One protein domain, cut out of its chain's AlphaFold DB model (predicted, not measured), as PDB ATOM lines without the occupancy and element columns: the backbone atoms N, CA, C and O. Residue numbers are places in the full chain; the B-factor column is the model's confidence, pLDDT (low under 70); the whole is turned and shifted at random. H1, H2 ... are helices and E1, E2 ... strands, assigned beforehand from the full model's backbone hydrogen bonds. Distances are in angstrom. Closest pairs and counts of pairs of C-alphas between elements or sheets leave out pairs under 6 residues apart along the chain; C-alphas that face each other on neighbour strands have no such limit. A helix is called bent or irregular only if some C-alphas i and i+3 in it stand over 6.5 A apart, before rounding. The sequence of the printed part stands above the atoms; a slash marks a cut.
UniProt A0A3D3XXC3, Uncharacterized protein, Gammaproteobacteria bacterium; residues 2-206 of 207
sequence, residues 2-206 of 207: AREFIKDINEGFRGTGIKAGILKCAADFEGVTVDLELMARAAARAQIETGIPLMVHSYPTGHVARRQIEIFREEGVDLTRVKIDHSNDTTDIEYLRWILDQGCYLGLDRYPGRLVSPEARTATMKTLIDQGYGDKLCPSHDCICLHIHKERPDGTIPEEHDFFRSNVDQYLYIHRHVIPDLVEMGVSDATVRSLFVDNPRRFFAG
ATOM      1  N   ALA A   2      17.652  23.393 127.680       97.69
ATOM      2  CA  ALA A   2      17.042  24.039 128.862       97.69
ATOM      3  C   ALA A   2      15.833  23.274 129.442       97.69
ATOM      4  O   ALA A   2      15.789  23.020 130.638       97.69
ATOM      5  N   ARG A   3      14.904  22.820 128.583       97.62
ATOM      6  CA  ARG A   3      13.742  22.007 128.998       97.62
ATOM      7  C   ARG A   3      14.118  20.713 129.727       97.62
ATOM      8  O   ARG A   3      13.403  20.324 130.638       97.62
ATOM      9  N   GLU A   4      15.224  20.073 129.353       96.19
ATOM     10  CA  GLU A   4      15.692  18.855 130.029       96.19
ATOM     11  C   GLU A   4      16.212  19.185 131.429       96.19
ATOM     12  O   GLU A   4      15.844  18.519 132.387       96.19
ATOM     13  N   PHE A   5      16.972  20.278 131.578       97.81
ATOM     14  CA  PHE A   5      17.399  20.745 132.898       97.81
ATOM     15  C   PHE A   5      16.203  21.086 133.790       97.81
ATOM     16  O   PHE A   5      16.136  20.632 134.924       97.81
ATOM     17  N   ILE A   6      15.231  21.837 133.269       98.38
ATOM     18  CA  ILE A   6      14.015  22.202 134.010       98.38
ATOM     19  C   ILE A   6      13.242  20.951 134.439       98.38
ATOM     20  O   ILE A   6      12.760  20.878 135.568       98.38
ATOM     21  N   LYS A   7      13.161  19.941 133.567       97.44
ATOM     22  CA  LYS A   7      12.544  18.657 133.890       97.44
ATOM     23  C   LYS A   7      13.279  17.941 135.025       97.44
ATOM     24  O   LYS A   7      12.638  17.531 135.988       97.44
ATOM     25  N   ASP A   8      14.603  17.842 134.965       97.75
ATOM     26  CA  ASP A   8      15.403  17.217 136.027       97.75
ATOM     27  C   ASP A   8      15.273  17.957 137.376       97.75
ATOM     28  O   ASP A   8      15.355  17.345 138.445       97.75
ATOM     29  N   ILE A   9      15.027  19.269 137.344       97.94
ATOM     30  CA  ILE A   9      14.804  20.107 138.530       97.94
ATOM     31  C   ILE A   9      13.393  19.914 139.099       97.94
ATOM     32  O   ILE A   9      13.228  19.766 140.308       97.94
ATOM     33  N   ASN A  10      12.366  19.897 138.250       97.44
ATOM     34  CA  ASN A  10      10.971  19.893 138.694       97.44
ATOM     35  C   ASN A  10      10.406  18.485 138.909       97.44
ATOM     36  O   ASN A  10       9.633  18.274 139.847       97.44
ATOM     37  N   GLU A  11      10.794  17.527 138.072       96.88
ATOM     38  CA  GLU A  11      10.244  16.168 138.035       96.88
ATOM     39  C   GLU A  11      11.215  15.139 138.623       96.88
ATOM     40  O   GLU A  11      10.790  14.276 139.389       96.88
ATOM     41  N   GLY A  12      12.512  15.279 138.336       97.12
ATOM     42  CA  GLY A  12      13.569  14.385 138.805       97.12
ATOM     43  C   GLY A  12      14.192  13.523 137.705       97.12
ATOM     44  O   GLY A  12      13.685  13.407 136.587       97.12
ATOM     45  N   PHE A  13      15.332  12.912 138.019       95.81
ATOM     46  CA  PHE A  13      16.160  12.226 137.032       95.81
ATOM     47  C   PHE A  13      15.593  10.862 136.646       95.81
ATOM     48  O   PHE A  13      15.445   9.980 137.493       95.81
ATOM     49  N   ARG A  14      15.380  10.645 135.342       91.38
ATOM     50  CA  ARG A  14      15.163   9.315 134.728       91.38
ATOM     51  C   ARG A  14      14.121   8.436 135.446       91.38
ATOM     52  O   ARG A  14      14.330   7.240 135.622       91.38
ATOM     53  N   GLY A  15      12.995   9.028 135.850       89.19
ATOM     54  CA  GLY A  15      11.898   8.315 136.523       89.19
ATOM     55  C   GLY A  15      12.106   8.089 138.025       89.19
ATOM     56  O   GLY A  15      11.297   7.415 138.658       89.19
ATOM     57  N   THR A  16      13.168   8.651 138.606       96.25
ATOM     58  CA  THR A  16      13.355   8.735 140.059       96.25
ATOM     59  C   THR A  16      12.741  10.026 140.606       96.25
ATOM     60  O   THR A  16      12.546  10.988 139.870       96.25
ATOM     61  N   GLY A  17      12.490  10.075 141.918       96.50
ATOM     62  CA  GLY A  17      12.097  11.309 142.611       96.50
ATOM     63  C   GLY A  17      13.273  12.214 143.010       96.50
ATOM     64  O   GLY A  17      13.069  13.175 143.749       96.50
ATOM     65  N   ILE A  18      14.502  11.894 142.588       98.12
ATOM     66  CA  ILE A  18      15.704  12.667 142.921       98.12
ATOM     67  C   ILE A  18      15.795  13.841 141.951       98.12
ATOM     68  O   ILE A  18      15.867  13.634 140.742       98.12
ATOM     69  N   LYS A  19      15.809  15.063 142.484       98.06
ATOM     70  CA  LYS A  19      15.802  16.307 141.706       98.06
ATOM     71  C   LYS A  19      17.163  16.987 141.718       98.06
ATOM     72  O   LYS A  19      17.920  16.859 142.682       98.06
ATOM     73  N   ALA A  20      17.460  17.731 140.659       97.94
ATOM     74  CA  ALA A  20      18.654  18.564 140.607       97.94
ATOM     75  C   ALA A  20      18.546  19.744 141.591       97.94
ATOM     76  O   ALA A  20      17.572  20.492 141.568       97.94
ATOM     77  N   GLY A  21      19.566  19.923 142.437       97.75
ATOM     78  CA  GLY A  21      19.679  21.068 143.355       97.75
ATOM     79  C   GLY A  21      20.591  22.195 142.853       97.75
ATOM     80  O   GLY A  21      20.683  23.241 143.487       97.75
ATOM     81  N   ILE A  22      21.292  21.982 141.735       98.25
ATOM     82  CA  ILE A  22      22.199  22.956 141.123       98.25
ATOM     83  C   ILE A  22      22.314  22.705 139.617       98.25
ATOM     84  O   ILE A  22      22.261  21.558 139.170       98.25
ATOM     85  N   LEU A  23      22.498  23.770 138.841       98.56
ATOM     86  CA  LEU A  23      22.836  23.709 137.419       98.56
ATOM     87  C   LEU A  23      24.352  23.718 137.227       98.56
ATOM     88  O   LEU A  23      25.075  24.357 137.991       98.56
ATOM     89  N   LYS A  24      24.839  23.064 136.170       98.50
ATOM     90  CA  LYS A  24      26.254  23.099 135.783       98.50
ATOM     91  C   LYS A  24      26.393  23.312 134.280       98.50
ATOM     92  O   LYS A  24      25.721  22.650 133.494       98.50
ATOM     93  N   CYS A  25      27.294  24.205 133.888       98.44
ATOM     94  CA  CYS A  25      27.813  24.303 132.523       98.44
ATOM     95  C   CYS A  25      29.341  24.437 132.552       98.44
ATOM     96  O   CYS A  25      29.933  24.627 133.620       98.44
ATOM     97  N   ALA A  26      29.986  24.326 131.391       98.31
ATOM     98  CA  ALA A  26      31.440  24.315 131.299       98.31
ATOM     99  C   ALA A  26      31.963  25.059 130.072       98.31
ATOM    100  O   ALA A  26      31.311  25.085 129.033       98.31
ATOM    101  N   ALA A  27      33.156  25.633 130.212       98.12
ATOM    102  CA  ALA A  27      34.062  25.952 129.117       98.12
ATOM    103  C   ALA A  27      35.512  25.900 129.621       98.12
ATOM    104  O   ALA A  27      35.766  26.264 130.768       98.12
ATOM    105  N   ASP A  28      36.441  25.429 128.790       97.00
ATOM    106  CA  ASP A  28      37.834  25.170 129.185       97.00
ATOM    107  C   ASP A  28      38.823  25.952 128.294       97.00
ATOM    108  O   ASP A  28      38.473  27.003 127.761       97.00
ATOM    109  N   PHE A  29      40.058  25.471 128.138       96.25
ATOM    110  CA  PHE A  29      41.176  26.118 127.449       96.25
ATOM    111  C   PHE A  29      40.897  26.528 125.995       96.25
ATOM    112  O   PHE A  29      41.549  27.435 125.485       96.25
ATOM    113  N   GLU A  30      39.918  25.908 125.333       97.12
ATOM    114  CA  GLU A  30      39.459  26.278 123.984       97.12
ATOM    115  C   GLU A  30      38.585  27.549 123.975       97.12
ATOM    116  O   GLU A  30      38.191  28.040 122.917       97.12
ATOM    117  N   GLY A  31      38.274  28.093 125.153       97.88
ATOM    118  CA  GLY A  31      37.334  29.184 125.337       97.88
ATOM    119  C   GLY A  31      35.882  28.719 125.240       97.88
ATOM    120  O   GLY A  31      35.552  27.542 125.402       97.88
ATOM    121  N   VAL A  32      34.980  29.671 125.001       98.50
ATOM    122  CA  VAL A  32      33.555  29.377 124.823       98.50
ATOM    123  C   VAL A  32      33.287  29.113 123.342       98.50
ATOM    124  O   VAL A  32      33.092  30.041 122.561       98.50
ATOM    125  N   THR A  33      33.307  27.841 122.952       98.44
ATOM    126  CA  THR A  33      32.928  27.414 121.597       98.44
ATOM    127  C   THR A  33      31.421  27.579 121.367       98.44
ATOM    128  O   THR A  33      30.657  27.803 122.306       98.44
ATOM    129  N   VAL A  34      30.966  27.428 120.117       98.12
ATOM    130  CA  VAL A  34      29.539  27.545 119.755       98.12
ATOM    131  C   VAL A  34      28.658  26.596 120.578       98.12
ATOM    132  O   VAL A  34      27.622  27.007 121.103       98.12
ATOM    133  N   ASP A  35      29.090  25.346 120.749       97.81
ATOM    134  CA  ASP A  35      28.332  24.343 121.506       97.81
ATOM    135  C   ASP A  35      28.312  24.648 123.010       97.81
ATOM    136  O   ASP A  35      27.302  24.431 123.689       97.81
ATOM    137  N   LEU A  36      29.407  25.198 123.536       98.31
ATOM    138  CA  LEU A  36      29.514  25.578 124.944       98.31
ATOM    139  C   LEU A  36      28.730  26.859 125.244       98.31
ATOM    140  O   LEU A  36      28.129  26.963 126.312       98.31
ATOM    141  N   GLU A  37      28.641  27.798 124.297       98.62
ATOM    142  CA  GLU A  37      27.736  28.945 124.401       98.62
ATOM    143  C   GLU A  37      26.271  28.490 124.394       98.62
ATOM    144  O   GLU A  37      25.484  28.931 125.236       98.62
ATOM    145  N   LEU A  38      25.903  27.559 123.506       98.31
ATOM    146  CA  LEU A  38      24.560  26.973 123.485       98.31
ATOM    147  C   LEU A  38      24.209  26.327 124.836       98.31
ATOM    148  O   LEU A  38      23.099  26.516 125.342       98.31
ATOM    149  N   MET A  39      25.154  25.595 125.437       98.38
ATOM    150  CA  MET A  39      24.995  25.010 126.770       98.38
ATOM    151  C   MET A  39      24.869  26.075 127.863       98.38
ATOM    152  O   MET A  39      23.965  25.983 128.694       98.38
ATOM    153  N   ALA A  40      25.732  27.094 127.856       98.75
ATOM    154  CA  ALA A  40      25.705  28.183 128.830       98.75
ATOM    155  C   ALA A  40      24.365  28.932 128.798       98.75
ATOM    156  O   ALA A  40      23.744  29.117 129.843       98.75
ATOM    157  N   ARG A  41      23.853  29.268 127.606       98.81
ATOM    158  CA  ARG A  41      22.529  29.898 127.442       98.81
ATOM    159  C   ARG A  41      21.390  28.980 127.877       98.81
ATOM    160  O   ARG A  41      20.414  29.431 128.469       98.81
ATOM    161  N   ALA A  42      21.496  27.678 127.620       98.75
ATOM    162  CA  ALA A  42      20.503  26.718 128.092       98.75
ATOM    163  C   ALA A  42      20.470  26.613 129.625       98.75
ATOM    164  O   ALA A  42      19.382  26.568 130.201       98.75
ATOM    165  N   ALA A  43      21.637  26.595 130.276       98.75
ATOM    166  CA  ALA A  43      21.751  26.609 131.731       98.75
ATOM    167  C   ALA A  43      21.241  27.933 132.321       98.75
ATOM    168  O   ALA A  43      20.491  27.907 133.291       98.75
ATOM    169  N   ALA A  44      21.556  29.069 131.692       98.81
ATOM    170  CA  ALA A  44      21.056  30.390 132.072       98.81
ATOM    171  C   ALA A  44      19.521  30.455 132.072       98.81
ATOM    172  O   ALA A  44      18.906  30.822 133.067       98.81
ATOM    173  N   ARG A  45      18.880  30.011 130.985       98.81
ATOM    174  CA  ARG A  45      17.410  29.996 130.880       98.81
ATOM    175  C   ARG A  45      16.765  29.079 131.915       98.81
ATOM    176  O   ARG A  45      15.762  29.451 132.512       98.81
ATOM    177  N   ALA A  46      17.357  27.909 132.163       98.75
ATOM    178  CA  ALA A  46      16.892  27.017 133.221       98.75
ATOM    179  C   ALA A  46      17.053  27.651 134.614       98.75
ATOM    180  O   ALA A  46      16.159  27.520 135.446       98.75
ATOM    181  N   GLN A  47      18.154  28.371 134.861       98.38
ATOM    182  CA  GLN A  47      18.408  29.090 136.113       98.38
ATOM    183  C   GLN A  47      17.349  30.165 136.349       98.38
ATOM    184  O   GLN A  47      16.799  30.232 137.444       98.38
ATOM    185  N   ILE A  48      17.037  30.962 135.326       98.31
ATOM    186  CA  ILE A  48      16.026  32.023 135.398       98.31
ATOM    187  C   ILE A  48      14.643  31.437 135.685       98.31
ATOM    188  O   ILE A  48      13.918  31.958 136.527       98.31
ATOM    189  N   GLU A  49      14.282  30.342 135.016       98.38
ATOM    190  CA  GLU A  49      12.960  29.727 135.172       98.38
ATOM    191  C   GLU A  49      12.774  29.048 136.537       98.38
ATOM    192  O   GLU A  49      11.687  29.090 137.107       98.38
ATOM    193  N   THR A  50      13.823  28.420 137.067       97.69
ATOM    194  CA  THR A  50      13.717  27.572 138.270       97.69
ATOM    195  C   THR A  50      14.247  28.221 139.539       97.69
ATOM    196  O   THR A  50      13.918  27.779 140.637       97.69
ATOM    197  N   GLY A  51      15.093  29.243 139.417       96.44
ATOM    198  CA  GLY A  51      15.703  29.912 140.556       96.44
ATOM    199  C   GLY A  51      16.632  29.017 141.381       96.44
ATOM    200  O   GLY A  51      16.800  29.285 142.566       96.44
ATOM    201  N   ILE A  52      17.238  27.964 140.815       97.81
ATOM    202  CA  ILE A  52      18.289  27.172 141.494       97.81
ATOM    203  C   ILE A  52      19.693  27.698 141.142       97.81
ATOM    204  O   ILE A  52      19.827  28.439 140.171       97.81
ATOM    205  N   PRO A  53      20.740  27.476 141.962       98.44
ATOM    206  CA  PRO A  53      22.059  28.067 141.706       98.44
ATOM    207  C   PRO A  53      22.721  27.524 140.433       98.44
ATOM    208  O   PRO A  53      22.433  26.404 140.004       98.44
ATOM    209  N   LEU A  54      23.639  28.306 139.857       98.81
ATOM    210  CA  LEU A  54      24.424  27.925 138.682       98.81
ATOM    211  C   LEU A  54      25.911  27.827 139.027       98.81
ATOM    212  O   LEU A  54      26.534  28.775 139.499       98.81
ATOM    213  N   MET A  55      26.492  26.670 138.749       98.75
ATOM    214  CA  MET A  55      27.911  26.389 138.894       98.75
ATOM    215  C   MET A  55      28.563  26.324 137.515       98.75
ATOM    216  O   MET A  55      28.021  25.730 136.585       98.75
ATOM    217  N   VAL A  56      29.735  26.928 137.359       98.81
ATOM    218  CA  VAL A  56      30.336  27.157 136.041       98.81
ATOM    219  C   VAL A  56      31.771  26.676 136.071       98.81
ATOM    220  O   VAL A  56      32.610  27.269 136.734       98.81
ATOM    221  N   HIS A  57      32.060  25.583 135.369       98.62
ATOM    222  CA  HIS A  57      33.445  25.184 135.107       98.62
ATOM    223  C   HIS A  57      34.088  26.214 134.176       98.62
ATOM    224  O   HIS A  57      33.527  26.515 133.115       98.62
ATOM    225  N   SER A  58      35.247  26.737 134.568       98.31
ATOM    226  CA  SER A  58      35.996  27.732 133.805       98.31
ATOM    227  C   SER A  58      37.481  27.381 133.722       98.31
ATOM    228  O   SER A  58      37.971  26.497 134.423       98.31
ATOM    229  N   TYR A  59      38.199  28.114 132.875       97.94
ATOM    230  CA  TYR A  59      39.647  28.034 132.734       97.94
ATOM    231  C   TYR A  59      40.262  29.395 133.083       97.94
ATOM    232  O   TYR A  59      40.259  30.313 132.252       97.94
ATOM    233  N   PRO A  60      40.750  29.575 134.326       97.06
ATOM    234  CA  PRO A  60      41.165  30.885 134.806       97.06
ATOM    235  C   PRO A  60      42.429  31.396 134.123       97.06
ATOM    236  O   PRO A  60      42.512  32.593 133.915       97.06
ATOM    237  N   THR A  61      43.365  30.537 133.697       94.00
ATOM    238  CA  THR A  61      44.575  30.962 132.964       94.00
ATOM    239  C   THR A  61      44.236  31.669 131.648       94.00
ATOM    240  O   THR A  61      44.941  32.583 131.238       94.00
ATOM    241  N   GLY A  62      43.136  31.279 130.993       96.31
ATOM    242  CA  GLY A  62      42.630  31.918 129.774       96.31
ATOM    243  C   GLY A  62      41.561  32.989 130.019       96.31
ATOM    244  O   GLY A  62      40.965  33.476 129.064       96.31
ATOM    245  N   HIS A  63      41.274  33.330 131.280       98.38
ATOM    246  CA  HIS A  63      40.263  34.316 131.678       98.38
ATOM    247  C   HIS A  63      38.856  34.016 131.106       98.38
ATOM    248  O   HIS A  63      38.059  34.927 130.862       98.38
ATOM    249  N   VAL A  64      38.533  32.730 130.899       98.69
ATOM    250  CA  VAL A  64      37.330  32.273 130.172       98.69
ATOM    251  C   VAL A  64      36.027  32.708 130.849       98.69
ATOM    252  O   VAL A  64      35.028  32.959 130.166       98.69
ATOM    253  N   ALA A  65      36.039  32.909 132.172       98.75
ATOM    254  CA  ALA A  65      34.872  33.383 132.909       98.75
ATOM    255  C   ALA A  65      34.370  34.744 132.413       98.75
ATOM    256  O   ALA A  65      33.187  35.031 132.564       98.75
ATOM    257  N   ARG A  66      35.218  35.566 131.773       98.75
ATOM    258  CA  ARG A  66      34.790  36.846 131.189       98.75
ATOM    259  C   ARG A  66      33.677  36.654 130.164       98.75
ATOM    260  O   ARG A  66      32.634  37.293 130.284       98.75
ATOM    261  N   ARG A  67      33.866  35.731 129.214       98.75
ATOM    262  CA  ARG A  67      32.853  35.438 128.191       98.75
ATOM    263  C   ARG A  67      31.655  34.694 128.777       98.75
ATOM    264  O   ARG A  67      30.526  34.973 128.397       98.75
ATOM    265  N   GLN A  68      31.875  33.786 129.728       98.88
ATOM    266  CA  GLN A  68      30.772  33.081 130.395       98.88
ATOM    267  C   GLN A  68      29.853  34.060 131.147       98.88
ATOM    268  O   GLN A  68      28.639  34.015 130.973       98.88
ATOM    269  N   ILE A  69      30.423  34.991 131.919       98.88
ATOM    270  CA  ILE A  69      29.673  36.028 132.644       98.88
ATOM    271  C   ILE A  69      28.955  36.976 131.680       98.88
ATOM    272  O   ILE A  69      27.817  37.357 131.946       98.88
ATOM    273  N   GLU A  70      29.580  37.342 130.560       98.81
ATOM    274  CA  GLU A  70      28.930  38.140 129.517       98.81
ATOM    275  C   GLU A  70      27.667  37.448 128.980       98.81
ATOM    276  O   GLU A  70      26.596  38.049 128.993       98.81
ATOM    277  N   ILE A  71      27.751  36.161 128.629       98.88
ATOM    278  CA  ILE A  71      26.593  35.370 128.176       98.88
ATOM    279  C   ILE A  71      25.489  35.343 129.239       98.88
ATOM    280  O   ILE A  71      24.315  35.522 128.921       98.88
ATOM    281  N   PHE A  72      25.840  35.137 130.510       98.88
ATOM    282  CA  PHE A  72      24.857  35.122 131.595       98.88
ATOM    283  C   PHE A  72      24.170  36.479 131.773       98.88
ATOM    284  O   PHE A  72      22.959  36.519 131.987       98.88
ATOM    285  N   ARG A  73      24.900  37.587 131.611       98.62
ATOM    286  CA  ARG A  73      24.309  38.934 131.608       98.62
ATOM    287  C   ARG A  73      23.366  39.155 130.440       98.62
ATOM    288  O   ARG A  73      22.287  39.697 130.646       98.62
ATOM    289  N   GLU A  74      23.760  38.737 129.240       98.75
ATOM    290  CA  GLU A  74      22.917  38.834 128.045       98.75
ATOM    291  C   GLU A  74      21.600  38.058 128.209       98.75
ATOM    292  O   GLU A  74      20.557  38.515 127.752       98.75
ATOM    293  N   GLU A  75      21.632  36.902 128.880       98.75
ATOM    294  CA  GLU A  75      20.433  36.106 129.176       98.75
ATOM    295  C   GLU A  75      19.620  36.649 130.368       98.75
ATOM    296  O   GLU A  75      18.475  36.246 130.546       98.75
ATOM    297  N   GLY A  76      20.172  37.570 131.168       98.44
ATOM    298  CA  GLY A  76      19.496  38.156 132.331       98.44
ATOM    299  C   GLY A  76      19.605  37.334 133.620       98.44
ATOM    300  O   GLY A  76      18.745  37.441 134.491       98.44
ATOM    301  N   VAL A  77      20.644  36.505 133.751       98.50
ATOM    302  CA  VAL A  77      20.939  35.749 134.977       98.50
ATOM    303  C   VAL A  77      21.356  36.697 136.098       98.50
ATOM    304  O   VAL A  77      22.203  37.575 135.913       98.50
ATOM    305  N   ASP A  78      20.824  36.459 137.293       97.75
ATOM    306  CA  ASP A  78      21.344  37.061 138.515       97.75
ATOM    307  C   ASP A  78      22.706  36.442 138.863       97.75
ATOM    308  O   ASP A  78      22.805  35.304 139.331       97.75
ATOM    309  N   LEU A  79      23.777  37.202 138.624       98.56
ATOM    310  CA  LEU A  79      25.150  36.755 138.856       98.56
ATOM    311  C   LEU A  79      25.458  36.482 140.331       98.56
ATOM    312  O   LEU A  79      26.369  35.706 140.615       98.56
ATOM    313  N   THR A  80      24.672  37.022 141.271       98.00
ATOM    314  CA  THR A  80      24.818  36.685 142.697       98.00
ATOM    315  C   THR A  80      24.493  35.222 142.990       98.00
ATOM    316  O   THR A  80      24.845  34.708 144.049       98.00
ATOM    317  N   ARG A  81      23.902  34.519 142.019       98.00
ATOM    318  CA  ARG A  81      23.566  33.096 142.068       98.00
ATOM    319  C   ARG A  81      24.467  32.217 141.201       98.00
ATOM    320  O   ARG A  81      24.136  31.054 140.942       98.00
ATOM    321  N   VAL A  82      25.602  32.756 140.757       98.81
ATOM    322  CA  VAL A  82      26.582  32.067 139.911       98.81
ATOM    323  C   VAL A  82      27.880  31.832 140.684       98.81
ATOM    324  O   VAL A  82      28.402  32.743 141.322       98.81
ATOM    325  N   LYS A  83      28.425  30.614 140.605       98.81
ATOM    326  CA  LYS A  83      29.747  30.252 141.139       98.81
ATOM    327  C   LYS A  83      30.686  29.862 140.001       98.81
ATOM    328  O   LYS A  83      30.371  28.944 139.244       98.81
ATOM    329  N   ILE A  84      31.818  30.557 139.889       98.88
ATOM    330  CA  ILE A  84      32.865  30.275 138.900       98.88
ATOM    331  C   ILE A  84      33.908  29.348 139.526       98.88
ATOM    332  O   ILE A  84      34.676  29.755 140.400       98.88
ATOM    333  N   ASP A  85      33.921  28.101 139.076       98.44
ATOM    334  CA  ASP A  85      34.771  27.033 139.600       98.44
ATOM    335  C   ASP A  85      36.183  27.073 139.025       98.44
ATOM    336  O   ASP A  85      36.451  27.722 138.010       98.44
ATOM    337  N   HIS A  86      37.078  26.343 139.690       97.75
ATOM    338  CA  HIS A  86      38.504  26.220 139.372       97.75
ATOM    339  C   HIS A  86      39.275  27.526 139.497       97.75
ATOM    340  O   HIS A  86      40.407  27.637 139.037       97.75
ATOM    341  N   SER A  87      38.698  28.515 140.175       98.06
ATOM    342  CA  SER A  87      39.267  29.851 140.312       98.06
ATOM    343  C   SER A  87      40.614  29.848 141.049       98.06
ATOM    344  O   SER A  87      41.424  30.740 140.835       98.06
ATOM    345  N   ASN A  88      40.918  28.823 141.851       95.88
ATOM    346  CA  ASN A  88      42.232  28.665 142.485       95.88
ATOM    347  C   ASN A  88      43.311  28.025 141.581       95.88
ATOM    348  O   ASN A  88      44.438  27.833 142.030       95.88
ATOM    349  N   ASP A  89      43.024  27.729 140.308       97.00
ATOM    350  CA  ASP A  89      44.054  27.357 139.321       97.00
ATOM    351  C   ASP A  89      44.858  28.564 138.795       97.00
ATOM    352  O   ASP A  89      45.762  28.390 137.979       97.00
ATOM    353  N   THR A  90      44.583  29.773 139.292       97.56
ATOM    354  CA  THR A  90      45.397  30.980 139.097       97.56
ATOM    355  C   THR A  90      45.676  31.672 140.434       97.56
ATOM    356  O   THR A  90      44.975  31.449 141.420       97.56
ATOM    357  N   THR A  91      46.690  32.536 140.453       98.12
ATOM    358  CA  THR A  91      46.976  33.477 141.554       98.12
ATOM    359  C   THR A  91      46.723  34.934 141.148       98.12
ATOM    360  O   THR A  91      47.055  35.855 141.891       98.12
ATOM    361  N   ASP A  92      46.122  35.162 139.974       98.44
ATOM    362  CA  ASP A  92      45.768  36.494 139.480       98.44
ATOM    363  C   ASP A  92      44.623  37.104 140.307       98.44
ATOM    364  O   ASP A  92      43.437  36.915 140.029       98.44
ATOM    365  N   ILE A  93      44.993  37.863 141.338       98.56
ATOM    366  CA  ILE A  93      44.055  38.566 142.218       98.56
ATOM    367  C   ILE A  93      43.186  39.567 141.449       98.56
ATOM    368  O   ILE A  93      42.025  39.745 141.812       98.56
ATOM    369  N   GLU A  94      43.691  40.214 140.395       98.50
ATOM    370  CA  GLU A  94      42.899  41.191 139.642       98.50
ATOM    371  C   GLU A  94      41.771  40.515 138.868       98.50
ATOM    372  O   GLU A  94      40.638  41.001 138.876       98.50
ATOM    373  N   TYR A  95      42.049  39.371 138.246       98.81
ATOM    374  CA  TYR A  95      41.035  38.566 137.572       98.81
ATOM    375  C   TYR A  95      40.004  37.992 138.550       98.81
ATOM    376  O   TYR A  95      38.799  38.083 138.301       98.81
ATOM    377  N   LEU A  96      40.460  37.447 139.678       98.88
ATOM    378  CA  LEU A  96      39.579  36.878 140.701       98.88
ATOM    379  C   LEU A  96      38.675  37.944 141.320       98.88
ATOM    380  O   LEU A  96      37.463  37.745 141.424       98.88
ATOM    381  N   ARG A  97      39.243  39.108 141.649       98.75
ATOM    382  CA  ARG A  97      38.490  40.277 142.103       98.75
ATOM    383  C   ARG A  97      37.500  40.745 141.048       98.75
ATOM    384  O   ARG A  97      36.352  41.004 141.378       98.75
ATOM    385  N   TRP A  98      37.899  40.785 139.777       98.81
ATOM    386  CA  TRP A  98      36.986  41.163 138.704       98.81
ATOM    387  C   TRP A  98      35.753  40.252 138.665       98.81
ATOM    388  O   TRP A  98      34.651  40.775 138.536       98.81
ATOM    389  N   ILE A  99      35.903  38.929 138.824       98.94
ATOM    390  CA  ILE A  99      34.765  37.990 138.898       98.94
ATOM    391  C   ILE A  99      33.862  38.309 140.100       98.94
ATOM    392  O   ILE A  99      32.643  38.400 139.939       98.94
ATOM    393  N   LEU A 100      34.456  38.498 141.281       98.81
ATOM    394  CA  LEU A 100      33.745  38.830 142.521       98.81
ATOM    395  C   LEU A 100      32.966  40.147 142.397       98.81
ATOM    396  O   LEU A 100      31.800  40.211 142.780       98.81
ATOM    397  N   ASP A 101      33.566  41.160 141.770       98.62
ATOM    398  CA  ASP A 101      32.956  42.466 141.504       98.62
ATOM    399  C   ASP A 101      31.740  42.368 140.563       98.62
ATOM    400  O   ASP A 101      30.909  43.274 140.521       98.62
ATOM    401  N   GLN A 102      31.594  41.270 139.804       98.62
ATOM    402  CA  GLN A 102      30.389  41.034 139.003       98.62
ATOM    403  C   GLN A 102      29.225  40.466 139.839       98.62
ATOM    404  O   GLN A 102      28.113  40.371 139.322       98.62
ATOM    405  N   GLY A 103      29.472  40.091 141.100       98.00
ATOM    406  CA  GLY A 103      28.515  39.484 142.030       98.00
ATOM    407  C   GLY A 103      28.686  37.973 142.218       98.00
ATOM    408  O   GLY A 103      28.085  37.408 143.133       98.00
ATOM    409  N   CYS A 104      29.509  37.323 141.391       98.75
ATOM    410  CA  CYS A 104      29.703  35.875 141.408       98.75
ATOM    411  C   CYS A 104      30.423  35.387 142.676       98.75
ATOM    412  O   CYS A 104      31.228  36.094 143.281       98.75
ATOM    413  N   TYR A 105      30.201  34.121 143.019       98.88
ATOM    414  CA  TYR A 105      31.043  33.368 143.946       98.88
ATOM    415  C   TYR A 105      32.268  32.792 143.220       98.88
ATOM    416  O   TYR A 105      32.208  32.480 142.026       98.88
ATOM    417  N   LEU A 106      33.355  32.561 143.959       98.88
ATOM    418  CA  LEU A 106      34.514  31.803 143.486       98.88
ATOM    419  C   LEU A 106      34.508  30.388 144.063       98.88
ATOM    420  O   LEU A 106      34.538  30.199 145.280       98.88
ATOM    421  N   GLY A 107      34.535  29.393 143.182       98.50
ATOM    422  CA  GLY A 107      34.930  28.033 143.522       98.50
ATOM    423  C   GLY A 107      36.450  27.957 143.627       98.50
ATOM    424  O   GLY A 107      37.163  27.991 142.623       98.50
ATOM    425  N   LEU A 108      36.957  27.877 144.858       98.19
ATOM    426  CA  LEU A 108      38.372  27.622 145.154       98.19
ATOM    427  C   LEU A 108      38.548  26.118 145.362       98.19
ATOM    428  O   LEU A 108      38.888  25.639 146.442       98.19
ATOM    429  N   ASP A 109      38.184  25.373 144.326       96.19
ATOM    430  CA  ASP A 109      37.713  24.001 144.448       96.19
ATOM    431  C   ASP A 109      38.711  22.938 144.013       96.19
ATOM    432  O   ASP A 109      38.368  21.777 144.093       96.19
ATOM    433  N   ARG A 110      39.939  23.277 143.616       94.75
ATOM    434  CA  ARG A 110      40.963  22.277 143.263       94.75
ATOM    435  C   ARG A 110      42.104  22.229 144.273       94.75
ATOM    436  O   ARG A 110      43.213  22.653 143.969       94.75
ATOM    437  N   TYR A 111      41.852  21.746 145.486       94.94
ATOM    438  CA  TYR A 111      42.919  21.384 146.435       94.94
ATOM    439  C   TYR A 111      43.304  19.897 146.310       94.94
ATOM    440  O   TYR A 111      42.403  19.068 146.173       94.94
ATOM    441  N   PRO A 112      44.599  19.518 146.395       93.00
ATOM    442  CA  PRO A 112      45.793  20.354 146.615       93.00
ATOM    443  C   PRO A 112      46.206  21.218 145.414       93.00
ATOM    444  O   PRO A 112      46.886  22.222 145.592       93.00
ATOM    445  N   GLY A 113      45.769  20.869 144.204       85.38
ATOM    446  CA  GLY A 113      46.035  21.648 142.994       85.38
ATOM    447  C   GLY A 113      46.660  20.856 141.859       85.38
ATOM    448  O   GLY A 113      47.118  19.732 142.038       85.38
ATOM    449  N   ARG A 114      46.661  21.466 140.667       79.00
ATOM    450  CA  ARG A 114      47.339  20.944 139.464       79.00
ATOM    451  C   ARG A 114      48.385  21.915 138.913       79.00
ATOM    452  O   ARG A 114      49.506  21.510 138.646       79.00
ATOM    453  N   LEU A 115      48.011  23.188 138.744       83.69
ATOM    454  CA  LEU A 115      48.843  24.228 138.105       83.69
ATOM    455  C   LEU A 115      49.491  25.208 139.092       83.69
ATOM    456  O   LEU A 115      50.459  25.886 138.765       83.69
ATOM    457  N   VAL A 116      48.928  25.298 140.293       93.31
ATOM    458  CA  VAL A 116      49.309  26.247 141.348       93.31
ATOM    459  C   VAL A 116      49.511  25.428 142.608       93.31
ATOM    460  O   VAL A 116      48.707  24.523 142.856       93.31
ATOM    461  N   SER A 117      50.567  25.722 143.369       95.31
ATOM    462  CA  SER A 117      50.880  24.971 144.585       95.31
ATOM    463  C   SER A 117      49.783  25.140 145.645       95.31
ATOM    464  O   SER A 117      49.083  26.162 145.640       95.31
ATOM    465  N   PRO A 118      49.625  24.176 146.566       95.12
ATOM    466  CA  PRO A 118      48.653  24.291 147.650       95.12
ATOM    467  C   PRO A 118      48.835  25.567 148.478       95.12
ATOM    468  O   PRO A 118      47.863  26.265 148.757       95.12
ATOM    469  N   GLU A 119      50.080  25.930 148.788       96.81
ATOM    470  CA  GLU A 119      50.417  27.102 149.600       96.81
ATOM    471  C   GLU A 119      50.015  28.394 148.882       96.81
ATOM    472  O   GLU A 119      49.408  29.282 149.479       96.81
ATOM    473  N   ALA A 120      50.291  28.488 147.578       98.06
ATOM    474  CA  ALA A 120      49.915  29.644 146.773       98.06
ATOM    475  C   ALA A 120      48.387  29.784 146.637       98.06
ATOM    476  O   ALA A 120      47.873  30.906 146.654       98.06
ATOM    477  N   ARG A 121      47.642  28.672 146.566       97.88
ATOM    478  CA  ARG A 121      46.165  28.678 146.583       97.88
ATOM    479  C   ARG A 121      45.630  29.215 147.903       97.88
ATOM    480  O   ARG A 121      44.776  30.104 147.894       97.88
ATOM    481  N   THR A 122      46.163  28.724 149.020       98.44
ATOM    482  CA  THR A 122      45.767  29.167 150.360       98.44
ATOM    483  C   THR A 122      46.114  30.641 150.578       98.44
ATOM    484  O   THR A 122      45.263  31.408 151.027       98.44
ATOM    485  N   ALA A 123      47.306  31.083 150.167       98.62
ATOM    486  CA  ALA A 123      47.720  32.486 150.246       98.62
ATOM    487  C   ALA A 123      46.853  33.413 149.368       98.62
ATOM    488  O   ALA A 123      46.500  34.521 149.780       98.62
ATOM    489  N   THR A 124      46.450  32.952 148.180       98.75
ATOM    490  CA  THR A 124      45.520  33.680 147.296       98.75
ATOM    491  C   THR A 124      44.148  33.819 147.955       98.75
ATOM    492  O   THR A 124      43.599  34.919 148.024       98.75
ATOM    493  N   MET A 125      43.616  32.728 148.515       98.75
ATOM    494  CA  MET A 125      42.364  32.746 149.276       98.75
ATOM    495  C   MET A 125      42.439  33.710 150.464       98.75
ATOM    496  O   MET A 125      41.529  34.518 150.648       98.75
ATOM    497  N   LYS A 126      43.535  33.682 151.230       98.75
ATOM    498  CA  LYS A 126      43.771  34.616 152.335       98.75
ATOM    499  C   LYS A 126      43.777  36.068 151.864       98.75
ATOM    500  O   LYS A 126      43.104  36.903 152.456       98.75
ATOM    501  N   THR A 127      44.466  36.356 150.766       98.88
ATOM    502  CA  THR A 127      44.512  37.706 150.191       98.88
ATOM    503  C   THR A 127      43.109  38.219 149.851       98.88
ATOM    504  O   THR A 127      42.778  39.361 150.156       98.88
ATOM    505  N   LEU A 128      42.249  37.376 149.272       98.88
ATOM    506  CA  LEU A 128      40.858  37.740 148.973       98.88
ATOM    507  C   LEU A 128      40.013  37.936 150.242       98.88
ATOM    508  O   LEU A 128      39.184  38.845 150.290       98.88
ATOM    509  N   ILE A 129      40.236  37.121 151.279       98.81
ATOM    510  CA  ILE A 129      39.605  37.296 152.596       98.81
ATOM    511  C   ILE A 129      39.974  38.661 153.185       98.81
ATOM    512  O   ILE A 129      39.079  39.404 153.587       98.81
ATOM    513  N   ASP A 130      41.259  39.019 153.183       98.75
ATOM    514  CA  ASP A 130      41.759  40.290 153.729       98.75
ATOM    515  C   ASP A 130      41.219  41.511 152.980       98.75
ATOM    516  O   ASP A 130      41.046  42.580 153.561       98.75
ATOM    517  N   GLN A 131      40.915  41.347 151.692       98.50
ATOM    518  CA  GLN A 131      40.284  42.373 150.864       98.50
ATOM    519  C   GLN A 131      38.759  42.466 151.054       98.50
ATOM    520  O   GLN A 131      38.115  43.282 150.398       98.50
ATOM    521  N   GLY A 132      38.174  41.660 151.946       98.38
ATOM    522  CA  GLY A 132      36.750  41.708 152.280       98.38
ATOM    523  C   GLY A 132      35.851  40.821 151.416       98.38
ATOM    524  O   GLY A 132      34.633  40.884 151.555       98.38
ATOM    525  N   TYR A 133      36.411  39.953 150.566       98.62
ATOM    526  CA  TYR A 133      35.627  39.063 149.696       98.62
ATOM    527  C   TYR A 133      35.257  37.720 150.338       98.62
ATOM    528  O   TYR A 133      34.677  36.864 149.669       98.62
ATOM    529  N   GLY A 134      35.572  37.518 151.622       98.31
ATOM    530  CA  GLY A 134      35.417  36.234 152.316       98.31
ATOM    531  C   GLY A 134      34.028  35.597 152.187       98.31
ATOM    532  O   GLY A 134      33.935  34.378 152.113       98.31
ATOM    533  N   ASP A 135      32.969  36.399 152.061       98.12
ATOM    534  CA  ASP A 135      31.574  35.946 151.958       98.12
ATOM    535  C   ASP A 135      31.183  35.334 150.598       98.12
ATOM    536  O   ASP A 135      30.076  34.815 150.438       98.12
ATOM    537  N   LYS A 136      32.081  35.379 149.609       98.38
ATOM    538  CA  LYS A 136      31.857  34.857 148.250       98.38
ATOM    539  C   LYS A 136      32.845  33.756 147.852       98.38
ATOM    540  O   LYS A 136      32.904  33.369 146.685       98.38
ATOM    541  N   LEU A 137      33.613  33.227 148.804       98.81
ATOM    542  CA  LEU A 137      34.610  32.182 148.557       98.81
ATOM    543  C   LEU A 137      34.076  30.812 148.983       98.81
ATOM    544  O   LEU A 137      33.650  30.633 150.121       98.81
ATOM    545  N   CYS A 138      34.139  29.833 148.086       98.50
ATOM    546  CA  CYS A 138      33.652  28.474 148.316       98.50
ATOM    547  C   CYS A 138      34.775  27.459 148.036       98.50
ATOM    548  O   CYS A 138      34.918  27.011 146.892       98.50
ATOM    549  N   PRO A 139      35.594  27.101 149.041       98.31
ATOM    550  CA  PRO A 139      36.669  26.126 148.877       98.31
ATOM    551  C   PRO A 139      36.145  24.689 148.763       98.31
ATOM    552  O   PRO A 139      35.157  24.328 149.400       98.31
ATOM    553  N   SER A 140      36.814  23.860 147.961       96.88
ATOM    554  CA  SER A 140      36.507  22.429 147.781       96.88
ATOM    555  C   SER A 140      37.707  21.686 147.167       96.88
ATOM    556  O   SER A 140      38.792  22.255 147.037       96.88
ATOM    557  N   HIS A 141      37.537  20.415 146.804       94.38
ATOM    558  CA  HIS A 141      38.626  19.548 146.333       94.38
ATOM    559  C   HIS A 141      38.541  19.140 144.860       94.38
ATOM    560  O   HIS A 141      39.558  18.718 144.317       94.38
ATOM    561  N   ASP A 142      37.354  19.216 144.237       92.19
ATOM    562  CA  ASP A 142      37.104  18.685 142.880       92.19
ATOM    563  C   ASP A 142      37.624  17.238 142.776       92.19
ATOM    564  O   ASP A 142      38.238  16.795 141.804       92.19
ATOM    565  N   CYS A 143      37.446  16.520 143.889       84.69
ATOM    566  CA  CYS A 143      37.917  15.168 144.092       84.69
ATOM    567  C   CYS A 143      36.818  14.202 143.648       84.69
ATOM    568  O   CYS A 143      35.632  14.408 143.910       84.69
ATOM    569  N   ILE A 144      37.230  13.156 142.943       79.69
ATOM    570  CA  ILE A 144      36.345  12.140 142.384       79.69
ATOM    571  C   ILE A 144      36.340  10.908 143.290       79.69
ATOM    572  O   ILE A 144      37.389  10.402 143.674       79.69
ATOM    573  N   CYS A 145      35.156  10.394 143.637       68.00
ATOM    574  CA  CYS A 145      35.035   9.152 144.417       68.00
ATOM    575  C   CYS A 145      35.352   7.905 143.583       68.00
ATOM    576  O   CYS A 145      35.727   6.873 144.129       68.00
ATOM    577  N   LEU A 146      35.132   7.983 142.270       69.12
ATOM    578  CA  LEU A 146      35.301   6.887 141.326       69.12
ATOM    579  C   LEU A 146      35.911   7.444 140.045       69.12
ATOM    580  O   LEU A 146      35.389   8.401 139.472       69.12
ATOM    581  N   HIS A 147      36.995   6.821 139.592       70.12
ATOM    582  CA  HIS A 147      37.642   7.138 138.326       70.12
ATOM    583  C   HIS A 147      37.709   5.889 137.457       70.12
ATOM    584  O   HIS A 147      38.121   4.828 137.921       70.12
ATOM    585  N   ILE A 148      37.333   6.008 136.185       70.31
ATOM    586  CA  ILE A 148      37.546   4.928 135.221       70.31
ATOM    587  C   ILE A 148      38.984   5.052 134.715       70.31
ATOM    588  O   ILE A 148      39.299   5.932 133.910       70.31
ATOM    589  N   HIS A 149      39.868   4.191 135.219       70.06
ATOM    590  CA  HIS A 149      41.255   4.146 134.770       70.06
ATOM    591  C   HIS A 149      41.320   3.683 133.315       70.06
ATOM    592  O   HIS A 149      40.740   2.664 132.941       70.06
ATOM    593  N   LYS A 150      42.051   4.431 132.483       70.06
ATOM    594  CA  LYS A 150      42.480   3.931 131.178       70.06
ATOM    595  C   LYS A 150      43.696   3.046 131.411       70.06
ATOM    596  O   LYS A 150      44.820   3.541 131.438       70.06
ATOM    597  N   GLU A 151      43.452   1.763 131.653       75.94
ATOM    598  CA  GLU A 151      44.525   0.774 131.721       75.94
ATOM    599  C   GLU A 151      45.337   0.800 130.423       75.94
ATOM    600  O   GLU A 151      44.803   0.943 129.316       75.94
ATOM    601  N   ARG A 152      46.654   0.685 130.564       80.06
ATOM    602  CA  ARG A 152      47.541   0.433 129.435       80.06
ATOM    603  C   ARG A 152      47.282  -0.983 128.899       80.06
ATOM    604  O   ARG A 152      46.755  -1.822 129.627       80.06
ATOM    605  N   PRO A 153      47.696  -1.300 127.658       87.75
ATOM    606  CA  PRO A 153      47.549  -2.650 127.106       87.75
ATOM    607  C   PRO A 153      48.176  -3.773 127.955       87.75
ATOM    608  O   PRO A 153      47.812  -4.931 127.787       87.75
ATOM    609  N   ASP A 154      49.115  -3.440 128.846       89.88
ATOM    610  CA  ASP A 154      49.776  -4.360 129.779       89.88
ATOM    611  C   ASP A 154      49.088  -4.467 131.159       89.88
ATOM    612  O   ASP A 154      49.603  -5.145 132.047       89.88
ATOM    613  N   GLY A 155      47.936  -3.811 131.350       83.50
ATOM    614  CA  GLY A 155      47.169  -3.806 132.601       83.50
ATOM    615  C   GLY A 155      47.669  -2.818 133.660       83.50
ATOM    616  O   GLY A 155      47.124  -2.776 134.760       83.50
ATOM    617  N   THR A 156      48.695  -2.010 133.370       84.12
ATOM    618  CA  THR A 156      49.170  -0.980 134.307       84.12
ATOM    619  C   THR A 156      48.333   0.299 134.222       84.12
ATOM    620  O   THR A 156      47.800   0.660 133.169       84.12
ATOM    621  N   ILE A 157      48.226   1.023 135.337       78.44
ATOM    622  CA  ILE A 157      47.553   2.325 135.394       78.44
ATOM    623  C   ILE A 157      48.600   3.420 135.132       78.44
ATOM    624  O   ILE A 157      49.643   3.423 135.789       78.44
ATOM    625  N   PRO A 158      48.366   4.355 134.191       78.94
ATOM    626  CA  PRO A 158      49.246   5.504 134.016       78.94
ATOM    627  C   PRO A 158      49.386   6.302 135.318       78.94
ATOM    628  O   PRO A 158      48.405   6.520 136.018       78.94
ATOM    629  N   GLU A 159      50.591   6.781 135.621       77.06
ATOM    630  CA  GLU A 159      50.887   7.507 136.867       77.06
ATOM    631  C   GLU A 159      49.999   8.747 137.073       77.06
ATOM    632  O   GLU A 159      49.586   9.042 138.189       77.06
ATOM    633  N   GLU A 160      49.614   9.420 135.990       72.81
ATOM    634  CA  GLU A 160      48.656  10.539 135.979       72.81
ATOM    635  C   GLU A 160      47.246  10.176 136.480       72.81
ATOM    636  O   GLU A 160      46.469  11.057 136.847       72.81
ATOM    637  N   HIS A 161      46.913   8.885 136.507       71.81
ATOM    638  CA  HIS A 161      45.668   8.354 137.045       71.81
ATOM    639  C   HIS A 161      45.811   7.813 138.477       71.81
ATOM    640  O   HIS A 161      44.821   7.352 139.045       71.81
ATOM    641  N   ASP A 162      47.001   7.881 139.082       73.25
ATOM    642  CA  ASP A 162      47.221   7.551 140.492       73.25
ATOM    643  C   ASP A 162      46.955   8.779 141.383       73.25
ATOM    644  O   ASP A 162      47.855   9.443 141.904       73.25
ATOM    645  N   PHE A 163      45.671   9.105 141.541       73.06
ATOM    646  CA  PHE A 163      45.221  10.255 142.335       73.06
ATOM    647  C   PHE A 163      45.541  10.129 143.833       73.06
ATOM    648  O   PHE A 163      45.572  11.135 144.542       73.06
ATOM    649  N   PHE A 164      45.789   8.912 144.330       74.12
ATOM    650  CA  PHE A 164      46.209   8.701 145.714       74.12
ATOM    651  C   PHE A 164      47.627   9.206 145.953       74.12
ATOM    652  O   PHE A 164      47.893   9.784 147.006       74.12
ATOM    653  N   ARG A 165      48.527   9.055 144.974       75.50
ATOM    654  CA  ARG A 165      49.891   9.589 145.082       75.50
ATOM    655  C   ARG A 165      49.937  11.112 145.096       75.50
ATOM    656  O   ARG A 165      50.778  11.670 145.793       75.50
ATOM    657  N   SER A 166      49.061  11.784 144.350       76.19
ATOM    658  CA  SER A 166      49.038  13.253 144.292       76.19
ATOM    659  C   SER A 166      48.272  13.906 145.445       76.19
ATOM    660  O   SER A 166      48.547  15.057 145.778       76.19
ATOM    661  N   ASN A 167      47.347  13.188 146.088       86.50
ATOM    662  CA  ASN A 167      46.616  13.666 147.260       86.50
ATOM    663  C   ASN A 167      46.292  12.513 148.225       86.50
ATOM    664  O   ASN A 167      45.190  11.972 148.208       86.50
ATOM    665  N   VAL A 168      47.220  12.154 149.113       87.00
ATOM    666  CA  VAL A 168      47.013  11.050 150.075       87.00
ATOM    667  C   VAL A 168      45.813  11.302 150.998       87.00
ATOM    668  O   VAL A 168      45.127  10.365 151.401       87.00
ATOM    669  N   ASP A 169      45.519  12.566 151.303       91.44
ATOM    670  CA  ASP A 169      44.444  12.942 152.220       91.44
ATOM    671  C   ASP A 169      43.061  13.005 151.562       91.44
ATOM    672  O   ASP A 169      42.054  13.011 152.270       91.44
ATOM    673  N   GLN A 170      42.985  13.021 150.226       89.75
ATOM    674  CA  GLN A 170      41.732  13.058 149.463       89.75
ATOM    675  C   GLN A 170      40.804  14.177 149.990       89.75
ATOM    676  O   GLN A 170      41.207  15.341 150.085       89.75
ATOM    677  N   TYR A 171      39.579  13.833 150.398       91.94
ATOM    678  CA  TYR A 171      38.596  14.753 150.982       91.94
ATOM    679  C   TYR A 171      39.028  15.380 152.316       91.94
ATOM    680  O   TYR A 171      38.473  16.395 152.733       91.94
ATOM    681  N   LEU A 172      40.028  14.814 152.997       94.94
ATOM    682  CA  LEU A 172      40.541  15.344 154.260       94.94
ATOM    683  C   LEU A 172      41.597  16.434 154.062       94.94
ATOM    684  O   LEU A 172      41.950  17.083 155.043       94.94
ATOM    685  N   TYR A 173      42.067  16.681 152.832       95.88
ATOM    686  CA  TYR A 173      43.172  17.612 152.576       95.88
ATOM    687  C   TYR A 173      42.906  19.016 153.136       95.88
ATOM    688  O   TYR A 173      43.701  19.541 153.910       95.88
ATOM    689  N   ILE A 174      41.747  19.603 152.816       97.44
ATOM    690  CA  ILE A 174      41.357  20.923 153.338       97.44
ATOM    691  C   ILE A 174      41.341  20.947 154.869       97.44
ATOM    692  O   ILE A 174      41.814  21.904 155.472       97.44
ATOM    693  N   HIS A 175      40.821  19.898 155.505       97.50
ATOM    694  CA  HIS A 175      40.731  19.844 156.960       97.50
ATOM    695  C   HIS A 175      42.103  19.697 157.629       97.50
ATOM    696  O   HIS A 175      42.326  20.264 158.693       97.50
ATOM    697  N   ARG A 176      43.014  18.938 157.010       97.75
ATOM    698  CA  ARG A 176      44.344  18.627 157.551       97.75
ATOM    699  C   ARG A 176      45.393  19.699 157.275       97.75
ATOM    700  O   ARG A 176      46.320  19.802 158.067       97.75
ATOM    701  N   HIS A 177      45.240  20.466 156.195       97.44
ATOM    702  CA  HIS A 177      46.263  21.413 155.730       97.44
ATOM    703  C   HIS A 177      45.706  22.824 155.554       97.44
ATOM    704  O   HIS A 177      46.109  23.739 156.256       97.44
ATOM    705  N   VAL A 178      44.697  23.002 154.696       98.12
ATOM    706  CA  VAL A 178      44.220  24.346 154.312       98.12
ATOM    707  C   VAL A 178      43.611  25.120 155.485       98.12
ATOM    708  O   VAL A 178      43.859  26.315 155.626       98.12
ATOM    709  N   ILE A 179      42.796  24.472 156.323       98.56
ATOM    710  CA  ILE A 179      42.201  25.121 157.502       98.56
ATOM    711  C   ILE A 179      43.287  25.518 158.521       98.56
ATOM    712  O   ILE A 179      43.296  26.688 158.906       98.56
ATOM    713  N   PRO A 180      44.202  24.617 158.941       98.50
ATOM    714  CA  PRO A 180      45.339  24.995 159.781       98.50
ATOM    715  C   PRO A 180      46.163  26.157 159.219       98.50
ATOM    716  O   PRO A 180      46.397  27.122 159.945       98.50
ATOM    717  N   ASP A 181      46.510  26.117 157.930       98.44
ATOM    718  CA  ASP A 181      47.289  27.174 157.275       98.44
ATOM    719  C   ASP A 181      46.568  28.527 157.335       98.44
ATOM    720  O   ASP A 181      47.168  29.550 157.658       98.44
ATOM    721  N   LEU A 182      45.257  28.560 157.064       98.62
ATOM    722  CA  LEU A 182      44.462  29.785 157.174       98.62
ATOM    723  C   LEU A 182      44.476  30.362 158.597       98.62
ATOM    724  O   LEU A 182      44.590  31.579 158.763       98.62
ATOM    725  N   VAL A 183      44.345  29.504 159.612       98.50
ATOM    726  CA  VAL A 183      44.371  29.914 161.024       98.50
ATOM    727  C   VAL A 183      45.751  30.452 161.398       98.50
ATOM    728  O   VAL A 183      45.840  31.508 162.024       98.50
ATOM    729  N   GLU A 184      46.829  29.794 160.963       98.56
ATOM    730  CA  GLU A 184      48.204  30.275 161.152       98.56
ATOM    731  C   GLU A 184      48.432  31.634 160.469       98.56
ATOM    732  O   GLU A 184      49.065  32.525 161.037       98.56
ATOM    733  N   MET A 185      47.822  31.852 159.300       98.50
ATOM    734  CA  MET A 185      47.811  33.141 158.597       98.50
ATOM    735  C   MET A 185      46.912  34.207 159.260       98.50
ATOM    736  O   MET A 185      46.793  35.323 158.743       98.50
ATOM    737  N   GLY A 186      46.269  33.898 160.390       98.50
ATOM    738  CA  GLY A 186      45.460  34.833 161.173       98.50
ATOM    739  C   GLY A 186      44.001  34.958 160.727       98.50
ATOM    740  O   GLY A 186      43.331  35.919 161.112       98.50
ATOM    741  N   VAL A 187      43.481  34.028 159.918       98.62
ATOM    742  CA  VAL A 187      42.040  33.969 159.630       98.62
ATOM    743  C   VAL A 187      41.293  33.496 160.870       98.62
ATOM    744  O   VAL A 187      41.624  32.471 161.457       98.62
ATOM    745  N   SER A 188      40.256  34.237 161.260       98.38
ATOM    746  CA  SER A 188      39.441  33.880 162.423       98.38
ATOM    747  C   SER A 188      38.636  32.596 162.198       98.38
ATOM    748  O   SER A 188      38.163  32.340 161.088       98.38
ATOM    749  N   ASP A 189      38.360  31.852 163.270       98.19
ATOM    750  CA  ASP A 189      37.477  30.677 163.229       98.19
ATOM    751  C   ASP A 189      36.084  31.006 162.670       98.19
ATOM    752  O   ASP A 189      35.467  30.186 161.992       98.19
ATOM    753  N   ALA A 190      35.587  32.224 162.920       98.31
ATOM    754  CA  ALA A 190      34.317  32.692 162.373       98.31
ATOM    755  C   ALA A 190      34.376  32.823 160.844       98.31
ATOM    756  O   ALA A 190      33.455  32.398 160.149       98.31
ATOM    757  N   THR A 191      35.475  33.353 160.307       98.50
ATOM    758  CA  THR A 191      35.699  33.428 158.859       98.50
ATOM    759  C   THR A 191      35.878  32.037 158.258       98.50
ATOM    760  O   THR A 191      35.251  31.743 157.245       98.50
ATOM    761  N   VAL A 192      36.656  31.152 158.894       98.50
ATOM    762  CA  VAL A 192      36.793  29.751 158.455       98.50
ATOM    763  C   VAL A 192      35.426  29.070 158.417       98.50
ATOM    764  O   VAL A 192      35.068  28.464 157.411       98.50
ATOM    765  N   ARG A 193      34.615  29.216 159.470       98.06
ATOM    766  CA  ARG A 193      33.241  28.703 159.496       98.06
ATOM    767  C   ARG A 193      32.412  29.260 158.337       98.06
ATOM    768  O   ARG A 193      31.715  28.484 157.687       98.06
ATOM    769  N   SER A 194      32.513  30.560 158.061       98.31
ATOM    770  CA  SER A 194      31.782  31.199 156.964       98.31
ATOM    771  C   SER A 194      32.083  30.532 155.616       98.31
ATOM    772  O   SER A 194      31.153  30.179 154.894       98.31
ATOM    773  N   LEU A 195      33.355  30.220 155.327       98.50
ATOM    774  CA  LEU A 195      33.767  29.551 154.081       98.50
ATOM    775  C   LEU A 195      33.057  28.210 153.836       98.50
ATOM    776  O   LEU A 195      32.739  27.883 152.693       98.50
ATOM    777  N   PHE A 196      32.814  27.429 154.892       98.00
ATOM    778  CA  PHE A 196      32.317  26.050 154.784       98.00
ATOM    779  C   PHE A 196      30.854  25.868 155.194       98.00
ATOM    780  O   PHE A 196      30.277  24.813 154.938       98.00
ATOM    781  N   VAL A 197      30.246  26.871 155.830       98.31
ATOM    782  CA  VAL A 197      28.869  26.798 156.336       98.31
ATOM    783  C   VAL A 197      28.028  27.920 155.756       98.31
ATOM    784  O   VAL A 197      27.055  27.657 155.049       98.31
ATOM    785  N   ASP A 198      28.401  29.170 156.020       98.56
ATOM    786  CA  ASP A 198      27.542  30.311 155.714       98.56
ATOM    787  C   ASP A 198      27.551  30.652 154.218       98.56
ATOM    788  O   ASP A 198      26.493  30.926 153.652       98.56
ATOM    789  N   ASN A 199      28.701  30.554 153.544       98.56
ATOM    790  CA  ASN A 199      28.819  30.794 152.102       98.56
ATOM    791  C   ASN A 199      28.031  29.766 151.279       98.56
ATOM    792  O   ASN A 199      27.185  30.189 150.486       98.56
ATOM    793  N   PRO A 200      28.202  28.438 151.475       98.25
ATOM    794  CA  PRO A 200      27.369  27.462 150.779       98.25
ATOM    795  C   PRO A 200      25.882  27.646 151.098       98.25
ATOM    796  O   PRO A 200      25.060  27.600 150.185       98.25
ATOM    797  N   ARG A 201      25.524  27.912 152.364       98.44
ATOM    798  CA  ARG A 201      24.129  28.147 152.760       98.44
ATOM    799  C   ARG A 201      23.519  29.322 151.998       98.44
ATOM    800  O   ARG A 201      22.464  29.140 151.401       98.44
ATOM    801  N   ARG A 202      24.181  30.486 151.972       97.94
ATOM    802  CA  ARG A 202      23.714  31.673 151.231       97.94
ATOM    803  C   ARG A 202      23.584  31.394 149.737       97.94
ATOM    804  O   ARG A 202      22.558  31.710 149.143       97.94
ATOM    805  N   PHE A 203      24.575  30.724 149.148       97.94
ATOM    806  CA  PHE A 203      24.565  30.384 147.725       97.94
ATOM    807  C   PHE A 203      23.385  29.481 147.332       97.94
ATOM    808  O   PHE A 203      22.734  29.724 146.318       97.94
ATOM    809  N   PHE A 204      23.077  28.460 148.138       97.69
ATOM    810  CA  PHE A 204      21.938  27.575 147.877       97.69
ATOM    811  C   PHE A 204      20.586  28.193 148.256       97.69
ATOM    812  O   PHE A 204      19.587  27.882 147.608       97.69
ATOM    813  N   ALA A 205      20.543  29.063 149.268       96.00
ATOM    814  CA  ALA A 205      19.322  29.742 149.707       96.00
ATOM    815  C   ALA A 205      18.941  30.951 148.830       96.00
ATOM    816  O   ALA A 205      17.774  31.334 148.816       96.00
ATOM    817  N   GLY A 206      19.888  31.520 148.074       90.50
ATOM    818  CA  GLY A 206      19.673  32.737 147.288       90.50
ATOM    819  C   GLY A 206      19.626  34.005 148.146       90.50
ATOM    820  O   GLY A 206      18.795  34.872 147.887       90.50
TER     821      GLY A 206
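What this domain is: This is residues 2 to 206 of the 207 residues of an uncharacterized protein of Gammaproteobacteria bacterium (UniProt A0A3D3XXC3). A strongly twisted wall of five parallel strands makes the core, with H2, H3 and H5 over one face and H8 across the opposite face. H7 packs on H5 and H8, and a long loop, residues 140 to 162, reaches far out from the body before H6. The printed part has 205 residues, in the order H1 E1 H2 E2 H3 E3 H4 E4 H5 E5 H6 H7 H8; the sheet runs E1 E2 E3 E4 E5, and the class is mixed, helices and strands. The whole is compact, with a radius of gyration of the C-alphas of 17.9 A and spans of 53 by 45 by 35 A.

How they stand to each other: H1, residues 2 to 10, touches H2, residues 34 to 50, with the C-alphas of Ala 2 and Ala 42 closest at 4.4 A. The strands are E1, residues 23 to 26, E2, 54 to 57, E3, 82 to 85, E4, 105 to 108, and E5, 137 to 139. Within hydrogen-bond range are N 55 and O 23 at 2.8 A, N 56 and O 83 at 2.8 A, N 84 and O 105 at 2.9 A, and N 138 and O 106 at 2.9 A, one pair for each two neighbour strands. H2 lies over E1 at a height over the sheet of 8.5 A and touches H3, residues 65 to 75, at a steep tilt of 53 degrees, Ala 44 and Phe 72 having the closest C-alphas, 6.1 A. H4, residues 93 to 101, is on the sheet and touches H5, residues 118 to 136, with the C-alphas of Ile 93 and Thr 124 closest at 7.2 A. E1, H2, E2; E2, H3, E3; E3, H4, E4; and E4, H5, E5 are strand-helix-strand units, parallel neighbours joined through a helix, with right-handed crossovers. H8, residues 189 to 205, runs across the strands, at 80 degrees to E5 on the local plane, and touches H5, Asp 135 and Asn 199 having the closest C-alphas, 5.8 A. H7, residues 170 to 184, touches H5, Thr 122 and Val 178 having the closest C-alphas, 6.4 A; H6, residues 163 to 166, is not on the sheet. Every O i to N i+4 pair is within hydrogen-bond range in H1, H2, H3 and H4, but 11 of 15 in H5, 7 of 11 in H7 and 10 of 13 in H8; H6 is too short for one.

Where its parts are: H1 begins at C-alpha 2, (17.042, 24.039, 128.862), and H8 ends at C-alpha 205, (19.322, 29.742, 149.707). From first to last C-alpha H2 measures 24.4 A, H3 15.2 A, H5 19.9 A, H7 21.8 A and H8 22.7 A. H5 and H7 are irregular, C-alphas 131 and 134 being 8.0 A apart, and 171 and 174 7.2 A.

The domain as a whole: The C-alphas farthest apart, Gly 132 and Asp 154, are 52.9 A apart. The printed part has no cut; the links H1 to E1 and E5 to H6 are long. Residues 145 to 146 are under 70 in pLDDT.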